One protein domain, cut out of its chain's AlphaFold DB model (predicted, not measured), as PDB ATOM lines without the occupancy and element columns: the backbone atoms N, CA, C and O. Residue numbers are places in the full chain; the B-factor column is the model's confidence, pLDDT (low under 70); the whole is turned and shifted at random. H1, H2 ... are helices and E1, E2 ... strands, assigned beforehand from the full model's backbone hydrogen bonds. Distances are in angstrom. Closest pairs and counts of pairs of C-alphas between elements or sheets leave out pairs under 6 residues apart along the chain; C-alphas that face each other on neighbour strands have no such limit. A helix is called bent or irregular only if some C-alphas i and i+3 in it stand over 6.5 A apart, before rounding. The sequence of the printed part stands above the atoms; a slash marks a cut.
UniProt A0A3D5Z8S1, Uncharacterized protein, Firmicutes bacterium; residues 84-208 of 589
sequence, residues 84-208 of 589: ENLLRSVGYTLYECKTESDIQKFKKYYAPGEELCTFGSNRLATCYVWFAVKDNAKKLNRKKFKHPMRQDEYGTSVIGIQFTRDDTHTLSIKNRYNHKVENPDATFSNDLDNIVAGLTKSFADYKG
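Overview. This is residues 84 to 208 of the 589 residues of an uncharacterized protein of Firmicutes bacterium (UniProt A0A3D5Z8S1). A twisted four-stranded antiparallel sheet, in order E1, E2, E3, E4, makes a wall with short helices round its margins: H1 beside edge strand E1, H4 beside edge strand E4, and H5 near H1, off the sheet. Two long stretches without named elements, residues 105 to 126 and 135 to 152, loop out before and after E2. The 125 printed residues hold H1 E1 H2 E2 H3 E3 E4 H4 H5 in chain order; the class is mixed, with 56 residues in named elements, under half. The whole is compact, with a radius of gyration of the C-alphas of 13.7 A, and spans 40 by 31 by 24 A.

Along the chain. H1, residues 84 to 89, begins at C-alpha 84 (281.698, 206.786, 232.719). E1 is 92 to 97 (15.7 A), H2 100 to 104, E2 127 to 134 (22.5 A), H3 153 to 156, E3 158 to 164 (19.6 A), E4 171 to 174 and H4 184 to 190, irregular, with C-alphas 185 and 188 9.3 A apart. H5, 199 to 207 (10.9 A), ends at C-alpha 207 (276.358, 198.494, 236.683).

Arrangement. N 95 and O 131 of E1 and E2 are 2.8 A apart, N 130 and O 161 of E2 and E3 2.8 A, and N 162 and O 172 of the hairpin E3 and E4 2.8 A. H4 stands at the sheet's level, height 2.0 A; its closest C-alphas to E4 are Asp 185 and Lys 174, 4.3 A. H1 is only just at the sheet's level, height 3.9 A. H2 only grazes the sheet with residues 102 to 104; H3 is on it, over none of the strands. H1 and H5 are close but not clearly touching; their closest C-alphas, Leu 86 and Leu 199, are 6.6 A apart. Every O i to N i+4 pair is within hydrogen-bond range in H1, H2 and H5; H4 has 0 of 3, and 2 of 4 O i to N i+3 pairs; H3 is too short for an O i to N i+4 pair.

Size, cuts and confidence. The C-alphas farthest apart are those of Lys 144 and Asp 167, 41.4 A. The printed part has no cut. The links H2 to E2 and E2 to H3 are long. Mean pLDDT of the printed part is 88.0; only residue 121 is under 70.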
ATOM      1  N   GLU A  84     280.429 206.254 233.193       95.81
ATOM      2  CA  GLU A  84     281.698 206.786 232.719       95.81
ATOM      3  C   GLU A  84     281.512 208.075 231.910       95.81
ATOM      4  O   GLU A  84     282.201 209.057 232.189       95.81
ATOM      5  N   ASN A  85     280.580 208.103 230.953       94.12
ATOM      6  CA  ASN A  85     280.342 209.271 230.101       94.12
ATOM      7  C   ASN A  85     279.718 210.433 230.880       94.12
ATOM      8  O   ASN A  85     280.176 211.573 230.754       94.12
ATOM      9  N   LEU A  86     278.730 210.150 231.734       93.25
ATOM     10  CA  LEU A  86     278.102 211.165 232.579       93.25
ATOM     11  C   LEU A  86     279.127 211.812 233.514       93.25
ATOM     12  O   LEU A  86     279.249 213.037 233.541       93.25
ATOM     13  N   LEU A  87     279.942 211.018 234.209       95.31
ATOM     14  CA  LEU A  87     281.004 211.549 235.067       95.31
ATOM     15  C   LEU A  87     282.092 212.276 234.264       95.31
ATOM     16  O   LEU A  87     282.592 213.309 234.718       95.31
ATOM     17  N   ARG A  88     282.422 211.807 233.054       95.31
ATOM     18  CA  ARG A  88     283.368 212.495 232.161       95.31
ATOM     19  C   ARG A  88     282.863 213.875 231.750       95.31
ATOM     20  O   ARG A  88     283.671 214.802 231.707       95.31
ATOM     21  N   SER A  89     281.557 214.033 231.523       93.25
ATOM     22  CA  SER A  89     280.941 215.323 231.173       93.25
ATOM     23  C   SER A  89     281.134 216.395 232.254       93.25
ATOM     24  O   SER A  89     281.283 217.573 231.938       93.25
ATOM     25  N   VAL A  90     281.241 215.976 233.522       93.25
ATOM     26  CA  VAL A  90     281.522 216.844 234.679       93.25
ATOM     27  C   VAL A  90     282.977 216.748 235.169       93.25
ATOM     28  O   VAL A  90     283.312 217.164 236.281       93.25
ATOM     29  N   GLY A  91     283.880 216.240 234.321       94.00
ATOM     30  CA  GLY A  91     285.332 216.285 234.526       94.00
ATOM     31  C   GLY A  91     285.904 215.206 235.445       94.00
ATOM     32  O   GLY A  91     287.042 215.346 235.902       94.00
ATOM     33  N   TYR A  92     285.146 214.144 235.721       97.06
ATOM     34  CA  TYR A  92     285.600 212.974 236.467       97.06
ATOM     35  C   TYR A  92     285.986 211.818 235.545       97.06
ATOM     36  O   TYR A  92     285.399 211.591 234.494       97.06
ATOM     37  N   THR A  93     286.950 211.021 235.987       97.12
ATOM     38  CA  THR A  93     287.199 209.684 235.447       97.12
ATOM     39  C   THR A  93     286.776 208.657 236.491       97.12
ATOM     40  O   THR A  93     287.249 208.719 237.628       97.12
ATOM     41  N   LEU A  94     285.872 207.747 236.118       97.25
ATOM     42  CA  LEU A  94     285.370 206.678 236.982       97.25
ATOM     43  C   LEU A  94     286.276 205.443 236.900       97.25
ATOM     44  O   LEU A  94     286.689 205.032 235.819       97.25
ATOM     45  N   TYR A  95     286.554 204.833 238.046       97.06
ATOM     46  CA  TYR A  95     287.346 203.617 238.167       97.06
ATOM     47  C   TYR A  95     286.618 202.606 239.047       97.06
ATOM     48  O   TYR A  95     286.294 202.912 240.191       97.06
ATOM     49  N   GLU A  96     286.396 201.399 238.536       96.31
ATOM     50  CA  GLU A  96     285.870 200.268 239.306       96.31
ATOM     51  C   GLU A  96     287.005 199.545 240.044       96.31
ATOM     52  O   GLU A  96     288.061 199.277 239.464       96.31
ATOM     53  N   CYS A  97     286.800 199.209 241.318       95.69
ATOM     54  CA  CYS A  97     287.757 198.444 242.112       95.69
ATOM     55  C   CYS A  97     287.281 197.000 242.288       95.69
ATOM     56  O   CYS A  97     286.259 196.758 242.929       95.69
ATOM     57  N   LYS A  98     288.047 196.031 241.770       92.31
ATOM     58  CA  LYS A  98     287.749 194.589 241.907       92.31
ATOM     59  C   LYS A  98     288.683 193.883 242.884       92.31
ATOM     60  O   LYS A  98     288.369 192.797 243.363       92.31
ATOM     61  N   THR A  99     289.818 194.501 243.195       92.62
ATOM     62  CA  THR A  99     290.822 193.985 244.126       92.62
ATOM     63  C   THR A  99     291.254 195.055 245.122       92.62
ATOM     64  O   THR A  99     291.137 196.253 244.861       92.62
ATOM     65  N   GLU A 100     291.825 194.638 246.254       90.56
ATOM     66  CA  GLU A 100     292.405 195.575 247.224       90.56
ATOM     67  C   GLU A 100     293.516 196.429 246.585       90.56
ATOM     68  O   GLU A 100     293.626 197.623 246.847       90.56
ATOM     69  N   SER A 101     294.286 195.853 245.653       91.31
ATOM     70  CA  SER A 101     295.295 196.591 244.883       91.31
ATOM     71  C   SER A 101     294.691 197.756 244.089       91.31
ATOM     72  O   SER A 101     295.315 198.815 243.983       91.31
ATOM     73  N   ASP A 102     293.466 197.607 243.571       93.88
ATOM     74  CA  ASP A 102     292.772 198.691 242.872       93.88
ATOM     75  C   ASP A 102     292.426 199.838 243.815       93.88
ATOM     76  O   ASP A 102     292.680 200.994 243.475       93.88
ATOM     77  N   ILE A 103     291.934 199.523 245.016       91.81
ATOM     78  CA  ILE A 103     291.629 200.515 246.053       91.81
ATOM     79  C   ILE A 103     292.902 201.284 246.432       91.81
ATOM     80  O   ILE A 103     292.913 202.518 246.428       91.81
ATOM     81  N   GLN A 104     294.014 200.586 246.679       93.06
ATOM     82  CA  GLN A 104     295.263 201.216 247.129       93.06
ATOM     83  C   GLN A 104     295.835 202.248 246.137       93.06
ATOM     84  O   GLN A 104     296.485 203.210 246.562       93.06
ATOM     85  N   LYS A 105     295.545 202.145 244.828       94.25
ATOM     86  CA  LYS A 105     295.997 203.118 243.803       94.25
ATOM     87  C   LYS A 105     295.521 204.549 244.073       94.25
ATOM     88  O   LYS A 105     296.155 205.498 243.585       94.25
ATOM     89  N   PHE A 106     294.432 204.714 244.825       94.50
ATOM     90  CA  PHE A 106     293.829 206.011 245.133       94.50
ATOM     91  C   PHE A 106     294.341 206.629 246.437       94.50
ATOM     92  O   PHE A 106     294.198 207.839 246.618       94.50
ATOM     93  N   LYS A 107     295.032 205.866 247.297       91.38
ATOM     94  CA  LYS A 107     295.573 206.364 248.575       91.38
ATOM     95  C   LYS A 107     296.489 207.579 248.396       91.38
ATOM     96  O   LYS A 107     296.449 208.503 249.197       91.38
ATOM     97  N   LYS A 108     297.230 207.644 247.280       92.00
ATOM     98  CA  LYS A 108     298.121 208.766 246.910       92.00
ATOM     99  C   LYS A 108     297.441 210.140 246.838       92.00
ATOM    100  O   LYS A 108     298.132 211.154 246.827       92.00
ATOM    101  N   TYR A 109     296.114 210.187 246.713       92.00
ATOM    102  CA  TYR A 109     295.370 211.442 246.686       92.00
ATOM    103  C   TYR A 109     295.044 211.966 248.091       92.00
ATOM    104  O   TYR A 109     294.724 213.143 248.231       92.00
ATOM    105  N   TYR A 110     295.133 211.148 249.131       90.88
ATOM    106  CA  TYR A 110     294.726 211.528 250.480       90.88
ATOM    107  C   TYR A 110     295.918 212.088 251.256       90.88
ATOM    108  O   TYR A 110     297.051 211.630 251.097       90.88
ATOM    109  N   ALA A 111     295.676 213.124 252.058       87.06
ATOM    110  CA  ALA A 111     296.688 213.622 252.979       87.06
ATOM    111  C   ALA A 111     296.855 212.636 254.153       87.06
ATOM    112  O   ALA A 111     295.873 211.995 254.532       87.06
ATOM    113  N   PRO A 112     298.054 212.533 254.757       83.50
ATOM    114  CA  PRO A 112     298.249 211.713 255.949       83.50
ATOM    115  C   PRO A 112     297.268 212.093 257.068       83.50
ATOM    116  O   PRO A 112     297.171 213.269 257.430       83.50
ATOM    117  N   GLY A 113     296.551 211.111 257.610       77.56
ATOM    118  CA  GLY A 113     295.510 211.285 258.629       77.56
ATOM    119  C   GLY A 113     294.118 211.637 258.087       77.56
ATOM    120  O   GLY A 113     293.196 211.823 258.879       77.56
ATOM    121  N   GLU A 114     293.947 211.741 256.766       81.25
ATOM    122  CA  GLU A 114     292.654 211.941 256.091       81.25
ATOM    123  C   GLU A 114     292.292 210.741 255.195       81.25
ATOM    124  O   GLU A 114     291.320 210.790 254.446       81.25
ATOM    125  N   GLU A 115     293.053 209.645 255.254       82.56
ATOM    126  CA  GLU A 115     292.773 208.443 254.473       82.56
ATOM    127  C   GLU A 115     291.432 207.804 254.871       82.56
ATOM    128  O   GLU A 115     291.072 207.727 256.047       82.56
ATOM    129  N   LEU A 116     290.687 207.304 253.880       79.88
ATOM    130  CA  LEU A 116     289.469 206.532 254.121       79.88
ATOM    131  C   LEU A 116     289.796 205.202 254.809       79.88
ATOM    132  O   LEU A 116     290.735 204.507 254.416       79.88
ATOM    133  N   CYS A 117     288.929 204.756 255.724       74.94
ATOM    134  CA  CYS A 117     288.996 203.399 256.283       74.94
ATOM    135  C   CYS A 117     288.946 202.311 255.191       74.94
ATOM    136  O   CYS A 117     289.430 201.199 255.396       74.94
ATOM    137  N   THR A 118     288.407 202.642 254.012       76.88
ATOM    138  CA  THR A 118     288.437 201.829 252.787       76.88
ATOM    139  C   THR A 118     289.842 201.324 252.432       76.88
ATOM    140  O   THR A 118     289.944 200.236 251.896       76.88
ATOM    141  N   PHE A 119     290.916 202.057 252.759       81.75
ATOM    142  CA  PHE A 119     292.302 201.651 252.463       81.75
ATOM    143  C   PHE A 119     292.918 200.680 253.484       81.75
ATOM    144  O   PHE A 119     294.056 200.255 253.302       81.75
ATOM    145  N   GLY A 120     292.244 200.402 254.600       72.69
ATOM    146  CA  GLY A 120     292.761 199.553 255.681       72.69
ATOM    147  C   GLY A 120     291.796 198.451 256.110       72.69
ATOM    148  O   GLY A 120     292.039 197.790 257.113       72.69
ATOM    149  N   SER A 121     290.689 198.273 255.389       68.38
ATOM    150  CA  SER A 121     289.649 197.285 255.685       68.38
ATOM    151  C   SER A 121     289.355 196.455 254.442       68.38
ATOM    152  O   SER A 121     289.523 196.941 253.330       68.38
ATOM    153  N   ASN A 122     288.866 195.224 254.615       81.19
ATOM    154  CA  ASN A 122     288.423 194.374 253.505       81.19
ATOM    155  C   ASN A 122     287.073 194.868 252.938       81.19
ATOM    156  O   ASN A 122     286.046 194.195 253.042       81.19
ATOM    157  N   ARG A 123     287.042 196.097 252.403       83.62
ATOM    158  CA  ARG A 123     285.799 196.779 252.010       83.62
ATOM    159  C   ARG A 123     285.065 196.035 250.898       83.62
ATOM    160  O   ARG A 123     283.839 195.989 250.910       83.62
ATOM    161  N   LEU A 124     285.802 195.404 249.985       88.00
ATOM    162  CA  LEU A 124     285.226 194.643 248.875       88.00
ATOM    163  C   LEU A 124     284.427 193.414 249.322       88.00
ATOM    164  O   LEU A 124     283.619 192.925 248.535       88.00
ATOM    165  N   ALA A 125     284.599 192.939 250.563       84.56
ATOM    166  CA  ALA A 125     283.773 191.868 251.118       84.56
ATOM    167  C   ALA A 125     282.326 192.306 251.396       84.56
ATOM    168  O   ALA A 125     281.431 191.471 251.405       84.56
ATOM    169  N   THR A 126     282.087 193.602 251.614       80.81
ATOM    170  CA  THR A 126     280.776 194.136 252.032       80.81
ATOM    171  C   THR A 126     280.213 195.185 251.073       80.81
ATOM    172  O   THR A 126     279.017 195.469 251.118       80.81
ATOM    173  N   CYS A 127     281.036 195.739 250.176       87.75
ATOM    174  CA  CYS A 127     280.617 196.751 249.210       87.75
ATOM    175  C   CYS A 127     281.189 196.508 247.806       87.75
ATOM    176  O   CYS A 127     282.311 196.020 247.648       87.75
ATOM    177  N   TYR A 128     280.448 196.939 246.790       94.31
ATOM    178  CA  TYR A 128     280.998 197.321 245.494       94.31
ATOM    179  C   TYR A 128     281.609 198.723 245.608       94.31
ATOM    180  O   TYR A 128     281.033 199.594 246.261       94.31
ATOM    181  N   VAL A 129     282.794 198.945 245.031       95.38
ATOM    182  CA  VAL A 129     283.567 200.181 245.233       95.38
ATOM    183  C   VAL A 129     284.034 200.753 243.901       95.38
ATOM    184  O   VAL A 129     284.695 200.077 243.116       95.38
ATOM    185  N   TRP A 130     283.770 202.042 243.708       97.44
ATOM    186  CA  TRP A 130     284.317 202.863 242.639       97.44
ATOM    187  C   TRP A 130     285.006 204.106 243.200       97.44
ATOM    188  O   TRP A 130     284.666 204.600 244.276       97.44
ATOM    189  N   PHE A 131     285.940 204.659 242.433       97.12
ATOM    190  CA  PHE A 131     286.465 206.004 242.647       97.12
ATOM    191  C   PHE A 131     286.196 206.869 241.424       97.12
ATOM    192  O   PHE A 131     286.545 206.486 240.310       97.12
ATOM    193  N   ALA A 132     285.642 208.060 241.630       96.62
ATOM    194  CA  ALA A 132     285.582 209.096 240.608       96.62
ATOM    195  C   ALA A 132     286.644 210.160 240.921       96.62
ATOM    196  O   ALA A 132     286.668 210.730 242.016       96.62
ATOM    197  N   VAL A 133     287.542 210.424 239.968       96.81
ATOM    198  CA  VAL A 133     288.687 211.339 240.134       96.81
ATOM    199  C   VAL A 133     288.617 212.481 239.125       96.81
ATOM    200  O   VAL A 133     288.604 212.220 237.923       96.81
ATOM    201  N   LYS A 134     288.632 213.736 239.589       95.62
ATOM    202  CA  LYS A 134     288.724 214.910 238.708       95.62
ATOM    203  C   LYS A 134     290.069 214.973 237.988       95.62
ATOM    204  O   LYS A 134     291.115 214.713 238.589       95.62
ATOM    205  N   ASP A 135     290.064 215.446 236.745       90.00
ATOM    206  CA  ASP A 135     291.278 215.589 235.922       90.00
ATOM    207  C   ASP A 135     292.363 216.470 236.588       90.00
ATOM    208  O   ASP A 135     293.567 216.252 236.411       90.00
ATOM    209  N   ASN A 136     291.967 217.442 237.420       91.44
ATOM    210  CA  ASN A 136     292.882 218.324 238.149       91.44
ATOM    211  C   ASN A 136     293.276 217.825 239.559       91.44
ATOM    212  O   ASN A 136     294.092 218.480 240.211       91.44
ATOM    213  N   ALA A 137     292.782 216.673 240.031       91.50
ATOM    214  CA  ALA A 137     292.892 216.248 241.435       91.50
ATOM    215  C   ALA A 137     294.334 216.190 241.984       91.50
ATOM    216  O   ALA A 137     294.560 216.492 243.162       91.50
ATOM    217  N   LYS A 138     295.321 215.843 241.138       89.44
ATOM    218  CA  LYS A 138     296.758 215.817 241.492       89.44
ATOM    219  C   LYS A 138     297.365 217.206 241.708       89.44
ATOM    220  O   LYS A 138     298.352 217.326 242.423       89.44
ATOM    221  N   LYS A 139     296.814 218.237 241.060       90.31
ATOM    222  CA  LYS A 139     297.327 219.618 241.103       90.31
ATOM    223  C   LYS A 139     296.806 220.390 242.320       90.31
ATOM    224  O   LYS A 139     297.357 221.433 242.668       90.31
ATOM    225  N   LEU A 140     295.754 219.887 242.967       91.06
ATOM    226  CA  LEU A 140     295.150 220.522 244.132       91.06
ATOM    227  C   LEU A 140     296.035 220.359 245.370       91.06
ATOM    228  O   LEU A 140     296.404 219.254 245.765       91.06
ATOM    229  N   ASN A 141     296.336 221.484 246.014       88.88
ATOM    230  CA  ASN A 141     297.136 221.526 247.229       88.88
ATOM    231  C   ASN A 141     296.226 221.625 248.461       88.88
ATOM    232  O   ASN A 141     295.669 222.690 248.731       88.88
ATOM    233  N   ARG A 142     296.150 220.541 249.248       88.75
ATOM    234  CA  ARG A 142     295.378 220.437 250.504       88.75
ATOM    235  C   ARG A 142     295.571 221.634 251.444       88.75
ATOM    236  O   ARG A 142     294.609 222.055 252.085       88.75
ATOM    237  N   LYS A 143     296.785 222.201 251.513       87.44
ATOM    238  CA  LYS A 143     297.139 223.321 252.410       87.44
ATOM    239  C   LYS A 143     296.427 224.638 252.065       87.44
ATOM    240  O   LYS A 143     296.386 225.530 252.908       87.44
ATOM    241  N   LYS A 144     295.872 224.776 250.852       89.81
ATOM    242  CA  LYS A 144     295.093 225.960 250.442       89.81
ATOM    243  C   LYS A 144     293.681 225.987 251.048       89.81
ATOM    244  O   LYS A 144     293.106 227.061 251.169       89.81
ATOM    245  N   PHE A 145     293.164 224.843 251.497       89.88
ATOM    246  CA  PHE A 145     291.813 224.688 252.048       89.88
ATOM    247  C   PHE A 145     291.856 224.694 253.583       89.88
ATOM    248  O   PHE A 145     291.801 223.650 254.236       89.88
ATOM    249  N   LYS A 146     292.051 225.882 254.168       85.75
ATOM    250  CA  LYS A 146     292.199 226.056 255.627       85.75
ATOM    251  C   LYS A 146     290.897 225.808 256.401       85.75
ATOM    252  O   LYS A 146     290.955 225.348 257.535       85.75
ATOM    253  N   HIS A 147     289.755 226.062 255.763       84.88
ATOM    254  CA  HIS A 147     288.413 225.814 256.290       84.88
ATOM    255  C   HIS A 147     287.689 224.870 255.323       84.88
ATOM    256  O   HIS A 147     286.989 225.348 254.434       84.88
ATOM    257  N   PRO A 148     287.958 223.555 255.402       87.06
ATOM    258  CA  PRO A 148     287.447 222.603 254.426       87.06
ATOM    259  C   PRO A 148     285.920 222.553 254.483       87.06
ATOM    260  O   PRO A 148     285.338 222.434 255.563       87.06
ATOM    261  N   MET A 149     285.284 222.621 253.319       84.62
ATOM    262  CA  MET A 149     283.852 222.380 253.181       84.62
ATOM    263  C   MET A 149     283.651 221.052 252.469       84.62
ATOM    264  O   MET A 149     284.366 220.717 251.527       84.62
ATOM    265  N   ARG A 150     282.641 220.294 252.901       82.12
ATOM    266  CA  ARG A 150     282.365 218.945 252.395       82.12
ATOM    267  C   ARG A 150     282.308 218.889 250.862       82.12
ATOM    268  O   ARG A 150     282.854 217.968 250.268       82.12
ATOM    269  N   GLN A 151     281.715 219.887 250.214       87.94
ATOM    270  CA  GLN A 151     281.595 219.958 248.755       87.94
ATOM    271  C   GLN A 151     282.592 220.923 248.074       87.94
ATOM    272  O   GLN A 151     282.364 221.315 246.932       87.94
ATOM    273  N   ASP A 152     283.697 221.320 248.719       91.25
ATOM    274  CA  ASP A 152     284.689 222.171 248.048       91.25
ATOM    275  C   ASP A 152     285.476 221.434 246.942       91.25
ATOM    276  O   ASP A 152     285.353 220.219 246.727       91.25
ATOM    277  N   GLU A 153     286.283 222.195 246.195       91.38
ATOM    278  CA  GLU A 153     287.037 221.680 245.050       91.38
ATOM    279  C   GLU A 153     287.971 220.522 245.439       91.38
ATOM    280  O   GLU A 153     288.110 219.565 244.677       91.38
ATOM    281  N   TYR A 154     288.585 220.561 246.624       92.81
ATOM    282  CA  TYR A 154     289.451 219.481 247.085       92.81
ATOM    283  C   TYR A 154     288.639 218.291 247.590       92.81
ATOM    284  O   TYR A 154     288.919 217.169 247.163       92.81
ATOM    285  N   GLY A 155     287.628 218.513 248.432       90.00
ATOM    286  CA  GLY A 155     286.807 217.451 249.021       90.00
ATOM    287  C   GLY A 155     286.139 216.566 247.969       90.00
ATOM    288  O   GLY A 155     286.125 215.342 248.095       90.00
ATOM    289  N   THR A 156     285.682 217.177 246.875       93.75
ATOM    290  CA  THR A 156     285.008 216.474 245.773       93.75
ATOM    291  C   THR A 156     285.957 215.997 244.674       93.75
ATOM    292  O   THR A 156     285.550 215.204 243.836       93.75
ATOM    293  N   SER A 157     287.226 216.417 244.642       94.44
ATOM    294  CA  SER A 157     288.159 216.032 243.562       94.44
ATOM    295  C   SER A 157     288.451 214.531 243.461       94.44
ATOM    296  O   SER A 157     288.864 214.064 242.400       94.44
ATOM    297  N   VAL A 158     288.255 213.783 244.548       94.50
ATOM    298  CA  VAL A 158     288.306 212.319 244.582       94.50
ATOM    299  C   VAL A 158     287.184 211.860 245.495       94.50
ATOM    300  O   VAL A 158     287.240 212.124 246.694       94.50
ATOM    301  N   ILE A 159     286.191 211.176 244.940       94.00
ATOM    302  CA  ILE A 159     285.082 210.612 245.713       94.00
ATOM    303  C   ILE A 159     285.063 209.095 245.570       94.00
ATOM    304  O   ILE A 159     285.295 208.561 244.483       94.00
ATOM    305  N   GLY A 160     284.828 208.401 246.681       94.31
ATOM    306  CA  GLY A 160     284.618 206.956 246.698       94.31
ATOM    307  C   GLY A 160     283.127 206.653 246.648       94.31
ATOM    308  O   GLY A 160     282.436 206.936 247.618       94.31
ATOM    309  N   ILE A 161     282.638 206.085 245.554       95.50
ATOM    310  CA  ILE A 161     281.237 205.678 245.392       95.50
ATOM    311  C   ILE A 161     281.143 204.211 245.807       95.50
ATOM    312  O   ILE A 161     281.814 203.360 245.225       95.50
ATOM    313  N   GLN A 162     280.365 203.912 246.844       93.75
ATOM    314  CA  GLN A 162     280.243 202.565 247.398       93.75
ATOM    315  C   GLN A 162     278.782 202.151 247.472       93.75
ATOM    316  O   GLN A 162     277.958 202.909 247.967       93.75
ATOM    317  N   PHE A 163     278.495 200.933 247.033       89.19
ATOM    318  CA  PHE A 163     277.188 200.298 247.163       89.19
ATOM    319  C   PHE A 163     277.336 199.069 248.055       89.19
ATOM    320  O   PHE A 163     278.306 198.323 247.895       89.19
ATOM    321  N   THR A 164     276.430 198.836 249.003       84.25
ATOM    322  CA  THR A 164     276.430 197.579 249.773       84.25
ATOM    323  C   THR A 164     276.207 196.377 248.851       84.25
ATOM    324  O   THR A 164     275.625 196.505 247.780       84.25
ATOM    325  N   ARG A 165     276.726 195.204 249.237       85.75
ATOM    326  CA  ARG A 165     276.519 193.941 248.497       85.75
ATOM    327  C   ARG A 165     275.209 193.224 248.836       85.75
ATOM    328  O   ARG A 165     274.963 192.157 248.287       85.75
ATOM    329  N   ASP A 166     274.433 193.762 249.773       77.31
ATOM    330  CA  ASP A 166     273.078 193.279 250.029       77.31
ATOM    331  C   ASP A 166     272.150 193.643 248.856       77.31
ATOM    332  O   ASP A 166     272.475 194.507 248.040       77.31
ATOM    333  N   ASP A 167     270.978 193.011 248.798       73.56
ATOM    334  CA  ASP A 167     270.005 193.183 247.705       73.56
ATOM    335  C   ASP A 167     269.495 194.631 247.550       73.56
ATOM    336  O   ASP A 167     268.861 194.980 246.555       73.56
ATOM    337  N   THR A 168     269.784 195.489 248.533       70.81
ATOM    338  CA  THR A 168     269.350 196.888 248.599       70.81
ATOM    339  C   THR A 168     270.273 197.821 247.832       70.81
ATOM    340  O   THR A 168     269.849 198.912 247.458       70.81
ATOM    341  N   HIS A 169     271.540 197.427 247.643       84.69
ATOM    342  CA  HIS A 169     272.606 198.267 247.094       84.69
ATOM    343  C   HIS A 169     272.621 199.686 247.694       84.69
ATOM    344  O   HIS A 169     272.642 200.677 246.979       84.69
ATOM    345  N   THR A 170     272.602 199.839 249.016       81.00
ATOM    346  CA  THR A 170     272.612 201.171 249.644       81.00
ATOM    347  C   THR A 170     273.867 201.962 249.269       81.00
ATOM    348  O   THR A 170     274.991 201.481 249.449       81.00
ATOM    349  N   LEU A 171     273.672 203.193 248.798       87.81
ATOM    350  CA  LEU A 171     274.730 204.087 248.335       87.81
ATOM    351  C   LEU A 171     275.404 204.879 249.475       87.81
ATOM    352  O   LEU A 171     274.751 205.486 250.321       87.81
ATOM    353  N   SER A 172     276.738 204.938 249.448       86.81
ATOM    354  CA  SER A 172     277.572 205.853 250.234       86.81
ATOM    355  C   SER A 172     278.657 206.483 249.357       86.81
ATOM    356  O   SER A 172     279.491 205.789 248.772       86.81
ATOM    357  N   ILE A 173     278.677 207.812 249.294       90.75
ATOM    358  CA  ILE A 173     279.637 208.627 248.554       90.75
ATOM    359  C   ILE A 173     280.582 209.280 249.565       90.75
ATOM    360  O   ILE A 173     280.223 210.182 250.329       90.75
ATOM    361  N   LYS A 174     281.826 208.808 249.564       88.25
ATOM    362  CA  LYS A 174     282.871 209.188 250.517       88.25
ATOM    363  C   LYS A 174     283.726 210.335 250.001       88.25
ATOM    364  O   LYS A 174     284.218 210.289 248.873       88.25
ATOM    365  N   ASN A 175     283.945 211.326 250.859       89.38
ATOM    366  CA  ASN A 175     284.733 212.522 250.578       89.38
ATOM    367  C   ASN A 175     286.250 212.317 250.689       89.38
ATOM    368  O   ASN A 175     286.713 211.516 251.503       89.38
ATOM    369  N   ARG A 176     287.033 213.161 250.003       90.25
ATOM    370  CA  ARG A 176     288.499 213.204 250.141       90.25
ATOM    371  C   ARG A 176     288.985 213.621 251.540       90.25
ATOM    372  O   ARG A 176     290.074 213.221 251.931       90.25
ATOM    373  N   TYR A 177     288.208 214.411 252.288       85.88
ATOM    374  CA  TYR A 177     288.588 214.918 253.618       85.88
ATOM    375  C   TYR A 177     288.435 213.922 254.777       85.88
ATOM    376  O   TYR A 177     288.944 214.185 255.871       85.88
ATOM    377  N   ASN A 178     287.695 212.823 254.575       78.69
ATOM    378  CA  ASN A 178     287.253 211.935 255.655       78.69
ATOM    379  C   ASN A 178     286.725 212.744 256.876       78.69
ATOM    380  O   ASN A 178     285.994 213.716 256.696       78.69
ATOM    381  N   HIS A 179     287.103 212.411 258.117       74.56
ATOM    382  CA  HIS A 179     286.571 213.007 259.356       74.56
ATOM    383  C   HIS A 179     286.893 214.501 259.592       74.56
ATOM    384  O   HIS A 179     286.595 215.024 260.664       74.56
ATOM    385  N   LYS A 180     287.516 215.213 258.641       81.50
ATOM    386  CA  LYS A 180     287.783 216.663 258.750       81.50
ATOM    387  C   LYS A 180     286.585 217.548 258.417       81.50
ATOM    388  O   LYS A 180     286.641 218.745 258.686       81.50
ATOM    389  N   VAL A 181     285.538 216.973 257.835       80.88
ATOM    390  CA  VAL A 181     284.257 217.630 257.552       80.88
ATOM    391  C   VAL A 181     283.127 216.831 258.195       80.88
ATOM    392  O   VAL A 181     283.290 215.649 258.495       80.88
ATOM    393  N   GLU A 182     281.983 217.469 258.427       75.56
ATOM    394  CA  GLU A 182     280.798 216.779 258.939       75.56
ATOM    395  C   GLU A 182     280.252 215.805 257.876       75.56
ATOM    396  O   GLU A 182     280.179 216.159 256.702       75.56
ATOM    397  N   ASN A 183     279.893 214.578 258.269       70.31
ATOM    398  CA  ASN A 183     279.301 213.534 257.409       70.31
ATOM    399  C   ASN A 183     279.981 213.362 256.036       70.31
ATOM    400  O   ASN A 183     279.336 213.500 254.991       70.31
ATOM    401  N   PRO A 184     281.285 213.036 256.014       80.00
ATOM    402  CA  PRO A 184     282.038 212.866 254.770       80.00
ATOM    403  C   PRO A 184     281.549 211.680 253.928       80.00
ATOM    404  O   PRO A 184     281.789 211.643 252.726       80.00
ATOM    405  N   ASP A 185     280.858 210.727 254.553       78.25
ATOM    406  CA  ASP A 185     280.314 209.509 253.941       78.25
ATOM    407  C   ASP A 185     278.918 209.697 253.314       78.25
ATOM    408  O   ASP A 185     278.305 208.720 252.872       78.25
ATOM    409  N   ALA A 186     278.429 210.943 253.310       80.12
ATOM    410  CA  ALA A 186     277.203 211.398 252.659       80.12
ATOM    411  C   ALA A 186     277.485 212.568 251.692       80.12
ATOM    412  O   ALA A 186     276.757 213.552 251.600       80.12
ATOM    413  N   THR A 187     278.620 212.532 250.989       86.88
ATOM    414  CA  THR A 187     278.943 213.591 250.020       86.88
ATOM    415  C   THR A 187     277.891 213.605 248.905       86.88
ATOM    416  O   THR A 187     277.521 212.548 248.417       86.88
ATOM    417  N   PHE A 188     277.404 214.786 248.500       86.62
ATOM    418  CA  PHE A 188     276.287 214.915 247.545       86.62
ATOM    419  C   PHE A 188     274.985 214.256 248.032       86.62
ATOM    420  O   PHE A 188     274.173 213.815 247.229       86.62
ATOM    421  N   SER A 189     274.794 214.164 249.351       79.88
ATOM    422  CA  SER A 189     273.601 213.573 249.967       79.88
ATOM    423  C   SER A 189     273.413 212.081 249.693       79.88
ATOM    424  O   SER A 189     272.322 211.556 249.890       79.88
ATOM    425  N   ASN A 190     274.480 211.377 249.282       81.75
ATOM    426  CA  ASN A 190     274.396 210.017 248.731       81.75
ATOM    427  C   ASN A 190     273.363 209.904 247.610       81.75
ATOM    428  O   ASN A 190     272.669 208.902 247.489       81.75
ATOM    429  N   ASP A 191     273.298 210.945 246.794       81.88
ATOM    430  CA  ASP A 191     272.515 210.987 245.581       81.88
ATOM    431  C   ASP A 191     273.495 211.210 244.427       81.88
ATOM    432  O   ASP A 191     274.246 212.192 244.394       81.88
ATOM    433  N   LEU A 192     273.557 210.243 243.511       89.69
ATOM    434  CA  LEU A 192     274.451 210.336 242.364       89.69
ATOM    435  C   LEU A 192     274.008 211.445 241.406       89.69
ATOM    436  O   LEU A 192     274.864 212.037 240.744       89.69
ATOM    437  N   ASP A 193     272.719 211.781 241.369       87.12
ATOM    438  CA  ASP A 193     272.186 212.815 240.482       87.12
ATOM    439  C   ASP A 193     272.617 214.225 240.907       87.12
ATOM    440  O   ASP A 193     272.750 215.116 240.065       87.12
ATOM    441  N   ASN A 194     272.984 214.405 242.180       87.88
ATOM    442  CA  ASN A 194     273.632 215.621 242.676       87.88
ATOM    443  C   ASN A 194     275.079 215.800 242.169       87.88
ATOM    444  O   ASN A 194     275.639 216.892 242.298       87.88
ATOM    445  N   ILE A 195     275.706 214.759 241.605       91.12
ATOM    446  CA  ILE A 195     276.987 214.883 240.887       91.12
ATOM    447  C   ILE A 195     276.723 215.296 239.438       91.12
ATOM    448  O   ILE A 195     277.345 216.230 238.929       91.12
ATOM    449  N   VAL A 196     275.825 214.571 238.773       90.69
ATOM    450  CA  VAL A 196     275.336 214.850 237.421       90.69
ATOM    451  C   VAL A 196     274.007 214.125 237.234       90.69
ATOM    452  O   VAL A 196     273.904 212.940 237.538       90.69
ATOM    453  N   ALA A 197     272.996 214.831 236.732       87.56
ATOM    454  CA  ALA A 197     271.656 214.279 236.567       87.56
ATOM    455  C   ALA A 197     271.650 213.015 235.684       87.56
ATOM    456  O   ALA A 197     272.297 212.974 234.634       87.56
ATOM    457  N   GLY A 198     270.894 211.999 236.101       85.69
ATOM    458  CA  GLY A 198     270.768 210.707 235.426       85.69
ATOM    459  C   GLY A 198     271.808 209.665 235.854       85.69
ATOM    460  O   GLY A 198     271.740 208.518 235.404       85.69
ATOM    461  N   LEU A 199     272.759 210.020 236.723       91.25
ATOM    462  CA  LEU A 199     273.813 209.118 237.175       91.25
ATOM    463  C   LEU A 199     273.274 207.985 238.056       91.25
ATOM    464  O   LEU A 199     273.786 206.868 237.951       91.25
ATOM    465  N   THR A 200     272.231 208.213 238.864       88.12
ATOM    466  CA  THR A 200     271.619 207.143 239.678       88.12
ATOM    467  C   THR A 200     271.051 206.044 238.783       88.12
ATOM    468  O   THR A 200     271.404 204.869 238.929       88.12
ATOM    469  N   LYS A 201     270.230 206.427 237.795       83.50
ATOM    470  CA  LYS A 201     269.662 205.499 236.807       83.50
ATOM    471  C   LYS A 201     270.754 204.816 235.984       83.50
ATOM    472  O   LYS A 201     270.708 203.611 235.774       83.50
ATOM    473  N   SER A 202     271.786 205.560 235.599       90.38
ATOM    474  CA  SER A 202     272.915 205.030 234.839       90.38
ATOM    475  C   SER A 202     273.680 203.932 235.596       90.38
ATOM    476  O   SER A 202     273.995 202.880 235.035       90.38
ATOM    477  N   PHE A 203     273.932 204.115 236.897       92.81
ATOM    478  CA  PHE A 203     274.528 203.068 237.737       92.81
ATOM    479  C   PHE A 203     273.605 201.849 237.886       92.81
ATOM    480  O   PHE A 203     274.089 200.712 237.857       92.81
ATOM    481  N   ALA A 204     272.292 202.061 237.996       87.56
ATOM    482  CA  ALA A 204     271.321 200.972 238.032       87.56
ATOM    483  C   ALA A 204     271.330 200.150 236.731       87.56
ATOM    484  O   ALA A 204     271.463 198.927 236.789       87.56
ATOM    485  N   ASP A 205     271.261 200.808 235.574       88.00
ATOM    486  CA  ASP A 205     271.090 200.155 234.272       88.00
ATOM    487  C   ASP A 205     272.391 199.526 233.742       88.00
ATOM    488  O   ASP A 205     272.369 198.416 233.211       88.00
ATOM    489  N   TYR A 206     273.544 200.185 233.919       92.00
ATOM    490  CA  TYR A 206     274.820 199.723 233.350       92.00
ATOM    491  C   TYR A 206     275.721 198.968 234.330       92.00
ATOM    492  O   TYR A 206     276.615 198.238 233.894       92.00
ATOM    493  N   LYS A 207     275.540 199.154 235.644       92.06
ATOM    494  CA  LYS A 207     276.358 198.494 236.683       92.06
ATOM    495  C   LYS A 207     275.546 197.566 237.585       92.06
ATOM    496  O   LYS A 207     276.131 196.951 238.472       92.06
ATOM    497  N   GLY A 208     274.233 197.450 237.369       86.88
ATOM    498  CA  GLY A 208     273.341 196.628 238.190       86.88
ATOM    499  C   GLY A 208     273.126 197.175 239.603       86.88
ATOM    500  O   GLY A 208     272.597 196.468 240.453       86.88
TER     501      GLY A 208